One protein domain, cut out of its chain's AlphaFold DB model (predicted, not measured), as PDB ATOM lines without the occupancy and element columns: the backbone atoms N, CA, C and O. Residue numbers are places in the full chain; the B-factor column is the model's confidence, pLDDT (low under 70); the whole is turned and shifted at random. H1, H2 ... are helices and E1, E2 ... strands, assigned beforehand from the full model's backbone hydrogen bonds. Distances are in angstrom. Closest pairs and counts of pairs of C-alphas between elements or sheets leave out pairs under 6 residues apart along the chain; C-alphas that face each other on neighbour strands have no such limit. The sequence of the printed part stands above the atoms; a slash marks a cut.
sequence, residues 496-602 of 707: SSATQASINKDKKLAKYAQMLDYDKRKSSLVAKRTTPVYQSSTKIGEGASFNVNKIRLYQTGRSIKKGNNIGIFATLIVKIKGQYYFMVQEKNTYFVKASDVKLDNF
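What this domain is: This is residues 496 to 602 of the 707 residues of the protein "Serine protease" of Lactobacillus amylovorus DSM 20531 (UniProt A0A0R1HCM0). A strongly twisted five-stranded sheet has H2 packed over its edge strand E4, with H1 at a corner beyond H2. A two-stranded ribbon, E1 and E7, stands at one end of the domain, and the loop of residues 537 to 552 at the other. The 107 printed residues include two named helices, then seven named strands; the large sheet runs E3 E2 E6 E5 E4, antiparallel, and the class is mixed. The whole is compact, with a radius of gyration of the C-alphas of 13.2 A and spans of 36 by 32 by 24 A.

How they stand to each other: Start at H1, residues 500 to 505, and H2, residues 507 to 514: they touch only at the corner, the closest C-alphas being those of Ile 503 and Ala 510, 4.8 A apart. In both helices every O i to N i+4 pair is within hydrogen-bond range. E1, residues 523 to 527, is the antiparallel neighbour of E7, residues 597 to 601; find N 526 and O 598 at 2.9 A. E2, residues 531 to 536, and E3, residues 553 to 560, form an antiparallel hairpin, with N 533 and O 558 at 2.9 A; E3 bends by 84 degrees at residue 557. E4, residues 570 to 576, E5, residues 579 to 585, and E6, residues 589 to 593, make two hairpins and a meander, each strand the antiparallel neighbour of the one before, with N 574 and O 581 at 2.9 A and N 582 and O 592 at 2.8 A. E6 is also the antiparallel neighbour of E2, with N 534 and O 591 at 2.9 A. H2 is on this sheet, over E4, at a height of 9.1 A; the closest C-alphas of H2 and E4 are those of Ala 513 and Ile 573, 5.9 A apart.

Where its parts are: Find C-alpha 500 at (257.571, 279.621, 255.260), where H1 begins; H2 then measures 10.6 A. E5, 19.0 A long, begins at C-alpha 579, (264.725, 261.928, 254.505). E7 ends at C-alpha 601, (273.579, 275.971, 235.728).

The domain as a whole: The printed part has no cut. The C-alphas of Ser 545 and Phe 602 are the two farthest apart, 36.7 A. The link from E2 to E3, 16 residues, is long, and in it residues 541 to 544 have pLDDT under 70.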
ATOM      1  N   SER A 496     257.300 269.787 255.241       95.38
ATOM      2  CA  SER A 496     257.355 270.173 253.822       95.38
ATOM      3  C   SER A 496     257.675 271.646 253.621       95.38
ATOM      4  O   SER A 496     257.375 272.466 254.481       95.38
ATOM      5  N   SER A 497     258.218 272.002 252.459       95.19
ATOM      6  CA  SER A 497     258.481 273.399 252.087       95.19
ATOM      7  C   SER A 497     257.220 274.192 251.703       95.19
ATOM      8  O   SER A 497     257.335 275.293 251.177       95.19
ATOM      9  N   ALA A 498     256.024 273.647 251.951       91.31
ATOM     10  CA  ALA A 498     254.741 274.253 251.592       91.31
ATOM     11  C   ALA A 498     254.419 275.533 252.389       91.31
ATOM     12  O   ALA A 498     253.562 276.313 251.978       91.31
ATOM     13  N   THR A 499     255.114 275.768 253.508       88.88
ATOM     14  CA  THR A 499     254.975 276.977 254.333       88.88
ATOM     15  C   THR A 499     256.333 277.594 254.647       88.88
ATOM     16  O   THR A 499     257.335 276.885 254.793       88.88
ATOM     17  N   GLN A 500     256.362 278.917 254.832       89.75
ATOM     18  CA  GLN A 500     257.571 279.621 255.260       89.75
ATOM     19  C   GLN A 500     258.007 279.217 256.678       89.75
ATOM     20  O   GLN A 500     259.199 279.112 256.955       89.75
ATOM     21  N   ALA A 501     257.054 278.921 257.568       90.25
ATOM     22  CA  ALA A 501     257.341 278.472 258.929       90.25
ATOM     23  C   ALA A 501     258.148 277.159 258.948       90.25
ATOM     24  O   ALA A 501     259.145 277.053 259.665       90.25
ATOM     25  N   SER A 502     257.769 276.181 258.116       91.81
ATOM     26  CA  SER A 502     258.518 274.928 257.964       91.81
ATOM     27  C   SER A 502     259.921 275.157 257.394       91.81
ATOM     28  O   SER A 502     260.886 274.567 257.883       91.81
ATOM     29  N   ILE A 503     260.055 276.039 256.395       94.38
ATOM     30  CA  ILE A 503     261.352 276.411 255.808       94.38
ATOM     31  C   ILE A 503     262.273 277.018 256.875       94.38
ATOM     32  O   ILE A 503     263.408 276.571 257.026       94.38
ATOM     33  N   ASN A 504     261.777 277.972 257.664       94.81
ATOM     34  CA  ASN A 504     262.569 278.654 258.692       94.81
ATOM     35  C   ASN A 504     263.038 277.699 259.807       94.81
ATOM     36  O   ASN A 504     264.102 277.902 260.392       94.81
ATOM     37  N   LYS A 505     262.268 276.642 260.093       94.88
ATOM     38  CA  LYS A 505     262.554 275.671 261.159       94.88
ATOM     39  C   LYS A 505     263.624 274.633 260.795       94.88
ATOM     40  O   LYS A 505     264.314 274.136 261.684       94.88
ATOM     41  N   ASP A 506     263.762 274.261 259.521       96.69
ATOM     42  CA  ASP A 506     264.658 273.184 259.076       96.69
ATOM     43  C   ASP A 506     265.636 273.681 257.999       96.69
ATOM     44  O   ASP A 506     265.310 273.763 256.816       96.69
ATOM     45  N   LYS A 507     266.890 273.945 258.397       96.94
ATOM     46  CA  LYS A 507     267.950 274.450 257.500       96.94
ATOM     47  C   LYS A 507     268.190 273.561 256.273       96.94
ATOM     48  O   LYS A 507     268.539 274.063 255.206       96.94
ATOM     49  N   LYS A 508     268.033 272.238 256.404       97.44
ATOM     50  CA  LYS A 508     268.245 271.304 255.287       97.44
ATOM     51  C   LYS A 508     267.045 271.302 254.344       97.44
ATOM     52  O   LYS A 508     267.246 271.248 253.133       97.44
ATOM     53  N   LEU A 509     265.828 271.428 254.879       97.50
ATOM     54  CA  LEU A 509     264.624 271.681 254.084       97.50
ATOM     55  C   LEU A 509     264.759 272.993 253.301       97.50
ATOM     56  O   LEU A 509     264.563 272.983 252.090       97.50
ATOM     57  N   ALA A 510     265.167 274.078 253.969       97.00
ATOM     58  CA  ALA A 510     265.375 275.390 253.359       97.00
ATOM     59  C   ALA A 510     266.386 275.341 252.209       97.00
ATOM     60  O   ALA A 510     266.094 275.806 251.110       97.00
ATOM     61  N   LYS A 511     267.537 274.691 252.427       97.06
ATOM     62  CA  LYS A 511     268.567 274.507 251.395       97.06
ATOM     63  C   LYS A 511     268.021 273.834 250.135       97.06
ATOM     64  O   LYS A 511     268.364 274.239 249.031       97.06
ATOM     65  N   TYR A 512     267.218 272.780 250.279       97.38
ATOM     66  CA  TYR A 512     266.634 272.108 249.117       97.38
ATOM     67  C   TYR A 512     265.483 272.909 248.505       97.38
ATOM     68  O   TYR A 512     265.337 272.898 247.290       97.38
ATOM     69  N   ALA A 513     264.694 273.621 249.314       95.12
ATOM     70  CA  ALA A 513     263.601 274.460 248.829       95.12
ATOM     71  C   ALA A 513     264.115 275.619 247.963       95.12
ATOM     72  O   ALA A 513     263.511 275.908 246.938       95.12
ATOM     73  N   GLN A 514     265.270 276.203 248.302       94.06
ATOM     74  CA  GLN A 514     265.948 277.204 247.467       94.06
ATOM     75  C   GLN A 514     266.297 276.679 246.069       94.06
ATOM     76  O   GLN A 514     266.326 277.446 245.119       94.06
ATOM     77  N   MET A 515     266.527 275.371 245.905       93.88
ATOM     78  CA  MET A 515     266.804 274.798 244.583       93.88
ATOM     79  C   MET A 515     265.575 274.780 243.664       93.88
ATOM     80  O   MET A 515     265.742 274.544 242.474       93.88
ATOM     81  N   LEU A 516     264.362 274.978 244.197       91.00
ATOM     82  CA  LEU A 516     263.135 275.104 243.399       91.00
ATOM     83  C   LEU A 516     263.007 276.491 242.750       91.00
ATOM     84  O   LEU A 516     262.216 276.643 241.829       91.00
ATOM     85  N   ASP A 517     263.765 277.482 243.227       87.88
ATOM     86  CA  ASP A 517     263.807 278.839 242.682       87.88
ATOM     87  C   ASP A 517     264.948 278.942 241.657       87.88
ATOM     88  O   ASP A 517     266.052 279.403 241.951       87.88
ATOM     89  N   TYR A 518     264.722 278.378 240.469       87.94
ATOM     90  CA  TYR A 518     265.697 278.375 239.379       87.94
ATOM     91  C   TYR A 518     265.071 278.871 238.077       87.94
ATOM     92  O   TYR A 518     263.890 278.663 237.846       87.94
ATOM     93  N   ASP A 519     265.867 279.505 237.213       84.25
ATOM     94  CA  ASP A 519     265.438 279.946 235.877       84.25
ATOM     95  C   ASP A 519     265.621 278.784 234.889       84.25
ATOM     96  O   ASP A 519     266.763 278.371 234.624       84.25
ATOM     97  N   LYS A 520     264.516 278.248 234.347       80.50
ATOM     98  CA  LYS A 520     264.524 277.104 233.414       80.50
ATOM     99  C   LYS A 520     265.295 277.364 232.117       80.50
ATOM    100  O   LYS A 520     265.746 276.414 231.474       80.50
ATOM    101  N   ARG A 521     265.502 278.633 231.749       80.94
ATOM    102  CA  ARG A 521     266.286 279.035 230.569       80.94
ATOM    103  C   ARG A 521     267.781 279.027 230.832       80.94
ATOM    104  O   ARG A 521     268.572 279.029 229.901       80.94
ATOM    105  N   LYS A 522     268.199 279.010 232.097       88.25
ATOM    106  CA  LYS A 522     269.617 279.095 232.488       88.25
ATOM    107  C   LYS A 522     270.095 277.872 233.252       88.25
ATOM    108  O   LYS A 522     271.301 277.627 233.341       88.25
ATOM    109  N   SER A 523     269.167 277.120 233.829       91.69
ATOM    110  CA  SER A 523     269.473 276.041 234.750       91.69
ATOM    111  C   SER A 523     268.393 274.964 234.782       91.69
ATOM    112  O   SER A 523     267.279 275.158 234.310       91.69
ATOM    113  N   SER A 524     268.744 273.790 235.304       91.94
ATOM    114  CA  SER A 524     267.805 272.678 235.469       91.94
ATOM    115  C   SER A 524     268.155 271.813 236.673       91.94
ATOM    116  O   SER A 524     269.320 271.712 237.065       91.94
ATOM    117  N   LEU A 525     267.155 271.155 237.259       94.75
ATOM    118  CA  LEU A 525     267.373 270.158 238.302       94.75
ATOM    119  C   LEU A 525     267.711 268.804 237.677       94.75
ATOM    120  O   LEU A 525     266.909 268.223 236.945       94.75
ATOM    121  N   VAL A 526     268.896 268.281 237.995       96.75
ATOM    122  CA  VAL A 526     269.406 267.026 237.425       96.75
ATOM    123  C   VAL A 526     269.886 266.054 238.495       96.75
ATOM    124  O   VAL A 526     270.303 266.434 239.595       96.75
ATOM    125  N   ALA A 527     269.891 264.772 238.147       98.00
ATOM    126  CA  ALA A 527     270.416 263.724 239.005       98.00
ATOM    127  C   ALA A 527     271.959 263.786 239.085       98.00
ATOM    128  O   ALA A 527     272.669 263.781 238.078       98.00
ATOM    129  N   LYS A 528     272.513 263.824 240.301       97.38
ATOM    130  CA  LYS A 528     273.965 263.801 240.586       97.38
ATOM    131  C   LYS A 528     274.608 262.444 240.295       97.38
ATOM    132  O   LYS A 528     275.800 262.373 239.999       97.38
ATOM    133  N   ARG A 529     273.818 261.383 240.424       96.69
ATOM    134  CA  ARG A 529     274.156 259.969 240.223       96.69
ATOM    135  C   ARG A 529     272.947 259.281 239.587       96.69
ATOM    136  O   ARG A 529     271.928 259.933 239.395       96.69
ATOM    137  N   THR A 530     273.042 258.001 239.244       97.38
ATOM    138  CA  THR A 530     271.838 257.245 238.873       97.38
ATOM    139  C   THR A 530     270.935 257.138 240.100       97.38
ATOM    140  O   THR A 530     271.339 256.561 241.109       97.38
ATOM    141  N   THR A 531     269.747 257.737 240.034       97.50
ATOM    142  CA  THR A 531     268.892 257.978 241.202       97.50
ATOM    143  C   THR A 531     267.579 257.209 241.086       97.50
ATOM    144  O   THR A 531     266.887 257.362 240.078       97.50
ATOM    145  N   PRO A 532     267.189 256.409 242.093       97.69
ATOM    146  CA  PRO A 532     265.897 255.732 242.103       97.69
ATOM    147  C   PRO A 532     264.714 256.703 242.152       97.69
ATOM    148  O   PRO A 532     264.768 257.728 242.836       97.69
ATOM    149  N   VAL A 533     263.624 256.329 241.483       97.81
ATOM    150  CA  VAL A 533     262.345 257.046 241.510       97.81
ATOM    151  C   VAL A 533     261.391 256.369 242.488       97.81
ATOM    152  O   VAL A 533     261.190 255.149 242.447       97.81
ATOM    153  N   TYR A 534     260.775 257.175 243.345       97.88
ATOM    154  CA  TYR A 534     259.797 256.741 244.336       97.88
ATOM    155  C   TYR A 534     258.399 257.227 243.958       97.88
ATOM    156  O   TYR A 534     258.244 258.286 243.355       97.88
ATOM    157  N   GLN A 535     257.373 256.486 244.358       96.19
ATOM    158  CA  GLN A 535     255.970 256.881 244.232       96.19
ATOM    159  C   GLN A 535     255.271 256.792 245.582       96.19
ATOM    160  O   GLN A 535     255.724 256.083 246.480       96.19
ATOM    161  N   SER A 536     254.170 257.528 245.729       94.19
ATOM    162  CA  SER A 536     253.315 257.414 246.908       94.19
ATOM    163  C   SER A 536     252.313 256.276 246.720       94.19
ATOM    164  O   SER A 536     251.645 256.194 245.696       94.19
ATOM    165  N   SER A 537     252.178 255.419 247.730       90.19
ATOM    166  CA  SER A 537     251.106 254.410 247.826       90.19
ATOM    167  C   SER A 537     249.763 255.013 248.252       90.19
ATOM    168  O   SER A 537     248.741 254.335 248.254       90.19
ATOM    169  N   THR A 538     249.755 256.293 248.620       86.44
ATOM    170  CA  THR A 538     248.561 257.053 248.987       86.44
ATOM    171  C   THR A 538     248.358 258.210 248.020       86.44
ATOM    172  O   THR A 538     249.327 258.842 247.587       86.44
ATOM    173  N   LYS A 539     247.092 258.519 247.713       82.00
ATOM    174  CA  LYS A 539     246.739 259.706 246.933       82.00
ATOM    175  C   LYS A 539     247.215 260.960 247.669       82.00
ATOM    176  O   LYS A 539     246.960 261.124 248.864       82.00
ATOM    177  N   ILE A 540     247.912 261.828 246.948       81.94
ATOM    178  CA  ILE A 540     248.390 263.106 247.465       81.94
ATOM    179  C   ILE A 540     247.238 264.102 247.319       81.94
ATOM    180  O   ILE A 540     246.672 264.236 246.238       81.94
ATOM    181  N   GLY A 541     246.841 264.732 248.423       69.25
ATOM    182  CA  GLY A 541     245.870 265.824 248.389       69.25
ATOM    183  C   GLY A 541     246.518 267.126 247.914       69.25
ATOM    184  O   GLY A 541     247.721 267.308 248.084       69.25
ATOM    185  N   GLU A 542     245.712 268.032 247.374       67.19
ATOM    186  CA  GLU A 542     246.122 269.377 246.948       67.19
ATOM    187  C   GLU A 542     245.453 270.448 247.820       67.19
ATOM    188  O   GLU A 542     244.461 270.166 248.506       67.19
ATOM    189  N   GLY A 543     246.003 271.668 247.822       68.06
ATOM    190  CA  GLY A 543     245.478 272.783 248.617       68.06
ATOM    191  C   GLY A 543     245.290 272.390 250.084       68.06
ATOM    192  O   GLY A 543     246.149 271.736 250.671       68.06
ATOM    193  N   ALA A 544     244.133 272.705 250.669       68.69
ATOM    194  CA  ALA A 544     243.818 272.378 252.066       68.69
ATOM    195  C   ALA A 544     243.825 270.868 252.393       68.69
ATOM    196  O   ALA A 544     243.908 270.491 253.560       68.69
ATOM    197  N   SER A 545     243.752 269.992 251.383       73.50
ATOM    198  CA  SER A 545     243.792 268.534 251.569       73.50
ATOM    199  C   SER A 545     245.214 267.962 251.602       73.50
ATOM    200  O   SER A 545     245.388 266.778 251.920       73.50
ATOM    201  N   PHE A 546     246.233 268.759 251.263       82.12
ATOM    202  CA  PHE A 546     247.625 268.327 251.321       82.12
ATOM    203  C   PHE A 546     248.041 268.032 252.767       82.12
ATOM    204  O   PHE A 546     247.825 268.819 253.683       82.12
ATOM    205  N   ASN A 547     248.649 266.865 252.991       88.00
ATOM    206  CA  ASN A 547     249.138 266.473 254.307       88.00
ATOM    207  C   ASN A 547     250.323 265.515 254.176       88.00
ATOM    208  O   ASN A 547     250.160 264.336 253.844       88.00
ATOM    209  N   VAL A 548     251.518 266.004 254.508       93.19
ATOM    210  CA  VAL A 548     252.758 265.225 254.403       93.19
ATOM    211  C   VAL A 548     252.739 263.947 255.253       93.19
ATOM    212  O   VAL A 548     253.324 262.938 254.861       93.19
ATOM    213  N   ASN A 549     251.994 263.918 256.366       93.56
ATOM    214  CA  ASN A 549     251.889 262.743 257.241       93.56
ATOM    215  C   ASN A 549     251.213 261.534 256.577       93.56
ATOM    216  O   ASN A 549     251.283 260.424 257.130       93.56
ATOM    217  N   LYS A 550     250.496 261.759 255.466       92.50
ATOM    218  CA  LYS A 550     249.790 260.724 254.700       92.50
ATOM    219  C   LYS A 550     250.654 260.119 253.595       92.50
ATOM    220  O   LYS A 550     250.309 259.039 253.118       92.50
ATOM    221  N   ILE A 551     251.756 260.759 253.203       94.25
ATOM    222  CA  ILE A 551     252.596 260.296 252.093       94.25
ATOM    223  C   ILE A 551     253.384 259.054 252.520       94.25
ATOM    224  O   ILE A 551     254.072 259.049 253.545       94.25
ATOM    225  N   ARG A 552     253.289 257.991 251.717       94.00
ATOM    226  CA  ARG A 552     253.965 256.709 251.960       94.00
ATOM    227  C   ARG A 552     254.707 256.269 250.707       94.00
ATOM    228  O   ARG A 552     254.088 255.778 249.768       94.00
ATOM    229  N   LEU A 553     256.026 256.443 250.710       96.94
ATOM    230  CA  LEU A 553     256.855 256.197 249.533       96.94
ATOM    231  C   LEU A 553     257.255 254.725 249.375       96.94
ATOM    232  O   LEU A 553     257.659 254.092 250.348       96.94
ATOM    233  N   TYR A 554     257.224 254.235 248.136       96.06
ATOM    234  CA  TYR A 554     257.842 252.980 247.699       96.06
ATOM    235  C   TYR A 554     258.709 253.227 246.456       96.06
ATOM    236  O   TYR A 554     258.472 254.169 245.699       96.06
ATOM    237  N   GLN A 555     259.746 252.413 246.260       96.69
ATOM    238  CA  GLN A 555     260.636 252.514 245.100       96.69
ATOM    239  C   GLN A 555     260.014 251.792 243.896       96.69
ATOM    240  O   GLN A 555     259.568 250.658 244.019       96.69
ATOM    241  N   THR A 556     260.007 252.434 242.728       93.31
ATOM    242  CA  THR A 556     259.271 251.965 241.529       93.31
ATOM    243  C   THR A 556     260.067 251.036 240.606       93.31
ATOM    244  O   THR A 556     259.594 250.676 239.535       93.31
ATOM    245  N   GLY A 557     261.326 250.739 240.940       92.69
ATOM    246  CA  GLY A 557     262.284 250.085 240.035       92.69
ATOM    247  C   GLY A 557     262.834 250.994 238.923       92.69
ATOM    248  O   GLY A 557     263.889 250.707 238.361       92.69
ATOM    249  N   ARG A 558     262.192 252.139 238.642       95.38
ATOM    250  CA  ARG A 558     262.691 253.141 237.687       95.38
ATOM    251  C   ARG A 558     263.838 253.953 238.295       95.38
ATOM    252  O   ARG A 558     263.859 254.227 239.497       95.38
ATOM    253  N   SER A 559     264.773 254.385 237.450       96.19
ATOM    254  CA  SER A 559     265.864 255.285 237.837       96.19
ATOM    255  C   SER A 559     266.110 256.375 236.795       96.19
ATOM    256  O   SER A 559     265.865 256.190 235.602       96.19
ATOM    257  N   ILE A 560     266.596 257.522 237.264       96.44
ATOM    258  CA  ILE A 560     267.022 258.656 236.444       96.44
ATOM    259  C   ILE A 560     268.544 258.597 236.342       96.44
ATOM    260  O   ILE A 560     269.231 258.546 237.361       96.44
ATOM    261  N   LYS A 561     269.084 258.585 235.120       97.12
ATOM    262  CA  LYS A 561     270.534 258.523 234.891       97.12
ATOM    263  C   LYS A 561     271.226 259.791 235.395       97.12
ATOM    264  O   LYS A 561     270.655 260.879 235.361       97.12
ATOM    265  N   LYS A 562     272.489 259.665 235.807       96.94
ATOM    266  CA  LYS A 562     273.337 260.817 236.151       96.94
ATOM    267  C   LYS A 562     273.317 261.859 235.024       96.94
ATOM    268  O   LYS A 562     273.581 261.524 233.876       96.94
ATOM    269  N   GLY A 563     273.070 263.118 235.376       94.69
ATOM    270  CA  GLY A 563     273.012 264.245 234.443       94.69
ATOM    271  C   GLY A 563     271.660 264.443 233.757       94.69
ATOM    272  O   GLY A 563     271.477 265.479 233.123       94.69
ATOM    273  N   ASN A 564     270.711 263.512 233.911       95.50
ATOM    274  CA  ASN A 564     269.361 263.676 233.382       95.50
ATOM    275  C   ASN A 564     268.503 264.543 234.301       95.50
ATOM    276  O   ASN A 564     268.704 264.556 235.521       95.50
ATOM    277  N   ASN A 565     267.533 265.236 233.705       93.88
ATOM    278  CA  ASN A 565     266.583 266.067 234.428       93.88
ATOM    279  C   ASN A 565     265.746 265.184 235.355       93.88
ATOM    280  O   ASN A 565     265.375 264.063 234.997       93.88
ATOM    281  N   ILE A 566     265.443 265.687 236.551       93.88
ATOM    282  CA  ILE A 566     264.583 264.961 237.494       93.88
ATOM    283  C   ILE A 566     263.096 265.116 237.192       93.88
ATOM    284  O   ILE A 566     262.286 264.567 237.928       93.88
ATOM    285  N   GLY A 567     262.765 265.861 236.143       87.06
ATOM    286  CA  GLY A 567     261.437 266.349 235.805       87.06
ATOM    287  C   GLY A 567     261.392 267.869 235.867       87.06
ATOM    288  O   GLY A 567     262.241 268.499 236.505       87.06
ATOM    289  N   ILE A 568     260.449 268.445 235.137       77.19
ATOM    290  CA  ILE A 568     260.387 269.896 234.915       77.19
ATOM    291  C   ILE A 568     259.519 270.583 235.979       77.19
ATOM    292  O   ILE A 568     259.852 271.666 236.445       77.19
ATOM    293  N   PHE A 569     258.467 269.911 236.452       79.44
ATOM    294  CA  PHE A 569     257.540 270.430 237.461       79.44
ATOM    295  C   PHE A 569     257.881 269.932 238.869       79.44
ATOM    296  O   PHE A 569     257.121 269.194 239.500       79.44
ATOM    297  N   ALA A 570     259.057 270.306 239.373       89.62
ATOM    298  CA  ALA A 570     259.406 270.094 240.777       89.62
ATOM    299  C   ALA A 570     258.749 271.182 241.641       89.62
ATOM    300  O   ALA A 570     259.087 272.355 241.518       89.62
ATOM    301  N   THR A 571     257.817 270.811 242.522       86.69
ATOM    302  CA  THR A 571     256.955 271.799 243.204       86.69
ATOM    303  C   THR A 571     257.243 271.957 244.690       86.69
ATOM    304  O   THR A 571     257.148 273.063 245.225       86.69
ATOM    305  N   LEU A 572     257.649 270.887 245.375       92.25
ATOM    306  CA  LEU A 572     257.906 270.907 246.814       92.25
ATOM    307  C   LEU A 572     259.091 270.044 247.219       92.25
ATOM    308  O   LEU A 572     259.405 269.039 246.582       92.25
ATOM    309  N   ILE A 573     259.671 270.383 248.369       97.19
ATOM    310  CA  ILE A 573     260.482 269.455 249.147       97.19
ATOM    311  C   ILE A 573     259.627 268.890 250.271       97.19
ATOM    312  O   ILE A 573     259.091 269.633 251.094       97.19
ATOM    313  N   VAL A 574     259.538 267.566 250.342       97.56
ATOM    314  CA  VAL A 574     258.909 266.856 251.459       97.56
ATOM    315  C   VAL A 574     259.967 266.130 252.276       97.56
ATOM    316  O   VAL A 574     260.866 265.477 251.741       97.56
ATOM    317  N   LYS A 575     259.857 266.238 253.594       98.00
ATOM    318  CA  LYS A 575     260.606 265.450 254.563       98.00
ATOM    319  C   LYS A 575     259.710 264.304 255.013       98.00
ATOM    320  O   LYS A 575     258.604 264.540 255.485       98.00
ATOM    321  N   ILE A 576     260.168 263.070 254.844       97.44
ATOM    322  CA  ILE A 576     259.428 261.847 255.173       97.44
ATOM    323  C   ILE A 576     260.386 260.915 255.905       97.44
ATOM    324  O   ILE A 576     261.424 260.531 255.363       97.44
ATOM    325  N   LYS A 577     260.051 260.563 257.153       95.88
ATOM    326  CA  LYS A 577     260.902 259.748 258.042       95.88
ATOM    327  C   LYS A 577     262.356 260.264 258.114       95.88
ATOM    328  O   LYS A 577     263.305 259.489 258.092       95.88
ATOM    329  N   GLY A 578     262.530 261.587 258.154       96.69
ATOM    330  CA  GLY A 578     263.838 262.252 258.252       96.69
ATOM    331  C   GLY A 578     264.611 262.401 256.934       96.69
ATOM    332  O   GLY A 578     265.632 263.087 256.918       96.69
ATOM    333  N   GLN A 579     264.126 261.816 255.837       98.06
ATOM    334  CA  GLN A 579     264.725 261.928 254.505       98.06
ATOM    335  C   GLN A 579     263.994 262.979 253.666       98.06
ATOM    336  O   GLN A 579     262.792 263.161 253.828       98.06
ATOM    337  N   TYR A 580     264.710 263.653 252.769       98.56
ATOM    338  CA  TYR A 580     264.196 264.776 251.979       98.56
ATOM    339  C   TYR A 580     264.032 264.363 250.523       98.56
ATOM    340  O   TYR A 580     264.932 263.732 249.959       98.56
ATOM    341  N   TYR A 581     262.921 264.748 249.907       98.62
ATOM    342  CA  TYR A 581     262.588 264.397 248.533       98.62
ATOM    343  C   TYR A 581     262.047 265.609 247.785       98.62
ATOM    344  O   TYR A 581     261.224 266.340 248.331       98.62
ATOM    345  N   PHE A 582     262.469 265.778 246.535       97.88
ATOM    346  CA  PHE A 582     261.740 266.597 245.570       97.88
ATOM    347  C   PHE A 582     260.457 265.859 245.200       97.88
ATOM    348  O   PHE A 582     260.519 264.677 244.856       97.88
ATOM    349  N   MET A 583     259.322 266.543 245.286       95.56
ATOM    350  CA  MET A 583     258.050 266.107 244.724       95.56
ATOM    351  C   MET A 583     257.923 266.689 243.319       95.56
ATOM    352  O   MET A 583     257.996 267.906 243.147       95.56
ATOM    353  N   VAL A 584     257.749 265.815 242.333       92.38
ATOM    354  CA  VAL A 584     257.658 266.177 240.919       92.38
ATOM    355  C   VAL A 584     256.260 265.840 240.416       92.38
ATOM    356  O   VAL A 584     255.845 264.682 240.490       92.38
ATOM    357  N   GLN A 585     255.524 266.850 239.953       82.19
ATOM    358  CA  GLN A 585     254.136 266.742 239.500       82.19
ATOM    359  C   GLN A 585     254.058 266.742 237.975       82.19
ATOM    360  O   GLN A 585     253.754 267.746 237.344       82.19
ATOM    361  N   GLU A 586     254.326 265.579 237.394       79.38
ATOM    362  CA  GLU A 586     254.044 265.299 235.984       79.38
ATOM    363  C   GLU A 586     252.779 264.431 235.875       79.38
ATOM    364  O   GLU A 586     252.019 264.314 236.841       79.38
ATOM    365  N   LYS A 587     252.571 263.758 234.731       77.06
ATOM    366  CA  LYS A 587     251.424 262.858 234.487       77.06
ATOM    367  C   LYS A 587     251.142 261.915 235.662       77.06
ATOM    368  O   LYS A 587     249.993 261.600 235.944       77.06
ATOM    369  N   ASN A 588     252.199 261.461 236.335       83.00
ATOM    370  CA  ASN A 588     252.111 260.803 237.631       83.00
ATOM    371  C   ASN A 588     253.064 261.500 238.598       83.00
ATOM    372  O   ASN A 588     254.241 261.652 238.276       83.00
ATOM    373  N   THR A 589     252.600 261.852 239.797       89.44
ATOM    374  CA  THR A 589     253.485 262.425 240.817       89.44
ATOM    375  C   THR A 589     254.505 261.394 241.292       89.44
ATOM    376  O   THR A 589     254.152 260.269 241.662       89.44
ATOM    377  N   TYR A 590     255.776 261.779 241.321       95.00
ATOM    378  CA  TYR A 590     256.858 260.943 241.833       95.00
ATOM    379  C   TYR A 590     257.841 261.751 242.675       95.00
ATOM    380  O   TYR A 590     257.759 262.974 242.783       95.00
ATOM    381  N   PHE A 591     258.760 261.037 243.321       98.06
ATOM    382  CA  PHE A 591     259.677 261.595 244.299       98.06
ATOM    383  C   PHE A 591     261.111 261.165 244.027       98.06
ATOM    384  O   PHE A 591     261.388 260.005 243.703       98.06
ATOM    385  N   VAL A 592     262.034 262.102 244.219       98.25
ATOM    386  CA  VAL A 592     263.475 261.899 244.034       98.25
ATOM    387  C   VAL A 592     264.197 262.367 245.289       98.25
ATOM    388  O   VAL A 592     263.934 263.464 245.780       98.25
ATOM    389  N   LYS A 593     265.108 261.554 245.835       98.19
ATOM    390  CA  LYS A 593     265.877 261.927 247.034       98.19
ATOM    391  C   LYS A 593     266.657 263.214 246.789       98.19
ATOM    392  O   LYS A 593     267.485 263.282 245.885       98.19
ATOM    393  N   ALA A 594     266.460 264.211 247.644       98.19
ATOM    394  CA  ALA A 594     267.046 265.535 247.468       98.19
ATOM    395  C   ALA A 594     268.582 265.538 247.558       98.19
ATOM    396  O   ALA A 594     269.251 266.346 246.913       98.19
ATOM    397  N   SER A 595     269.177 264.588 248.290       97.62
ATOM    398  CA  SER A 595     270.634 264.385 248.319       97.62
ATOM    399  C   SER A 595     271.229 264.079 246.944       97.62
ATOM    400  O   SER A 595     272.377 264.454 246.680       97.62
ATOM    401  N   ASP A 596     270.440 263.461 246.068       98.06
ATOM    402  CA  ASP A 596     270.861 262.982 244.757       98.06
ATOM    403  C   ASP A 596     270.552 263.972 243.628       98.06
ATOM    404  O   ASP A 596     270.817 263.674 242.469       98.06
ATOM    405  N   VAL A 597     270.047 265.164 243.954       98.19
ATOM    406  CA  VAL A 597     269.714 266.227 242.994       98.19
ATOM    407  C   VAL A 597     270.719 267.371 243.104       98.19
ATOM    408  O   VAL A 597     271.126 267.740 244.211       98.19
ATOM    409  N   LYS A 598     271.139 267.936 241.968       96.38
ATOM    410  CA  LYS A 598     271.871 269.214 241.876       96.38
ATOM    411  C   LYS A 598     271.168 270.156 240.907       96.38
ATOM    412  O   LYS A 598     270.484 269.701 239.996       96.38
ATOM    413  N   LEU A 599     271.436 271.446 241.073       95.25
ATOM    414  CA  LEU A 599     271.182 272.437 240.042       95.25
ATOM    415  C   LEU A 599     272.321 272.385 239.010       95.25
ATOM    416  O   LEU A 599     273.495 272.470 239.372       95.25
ATOM    417  N   ASP A 600     271.981 272.200 237.740       95.12
ATOM    418  CA  ASP A 600     272.891 272.315 236.603       95.12
ATOM    419  C   ASP A 600     272.708 273.689 235.963       95.12
ATOM    420  O   ASP A 600     271.790 273.887 235.168       95.12
ATOM    421  N   ASN A 601     273.556 274.648 236.342       94.75
ATOM    422  CA  ASN A 601     273.579 275.971 235.728       94.75
ATOM    423  C   ASN A 601     274.301 275.893 234.377       94.75
ATOM    424  O   ASN A 601     275.523 276.033 234.289       94.75
ATOM    425  N   PHE A 602     273.533 275.642 233.320       93.88
ATOM    426  CA  PHE A 602     274.062 275.473 231.975       93.88
ATOM    427  C   PHE A 602     274.294 276.795 231.238       93.88
ATOM    428  O   PHE A 602     274.895 276.764 230.162       93.88
TER     429      PHE A 602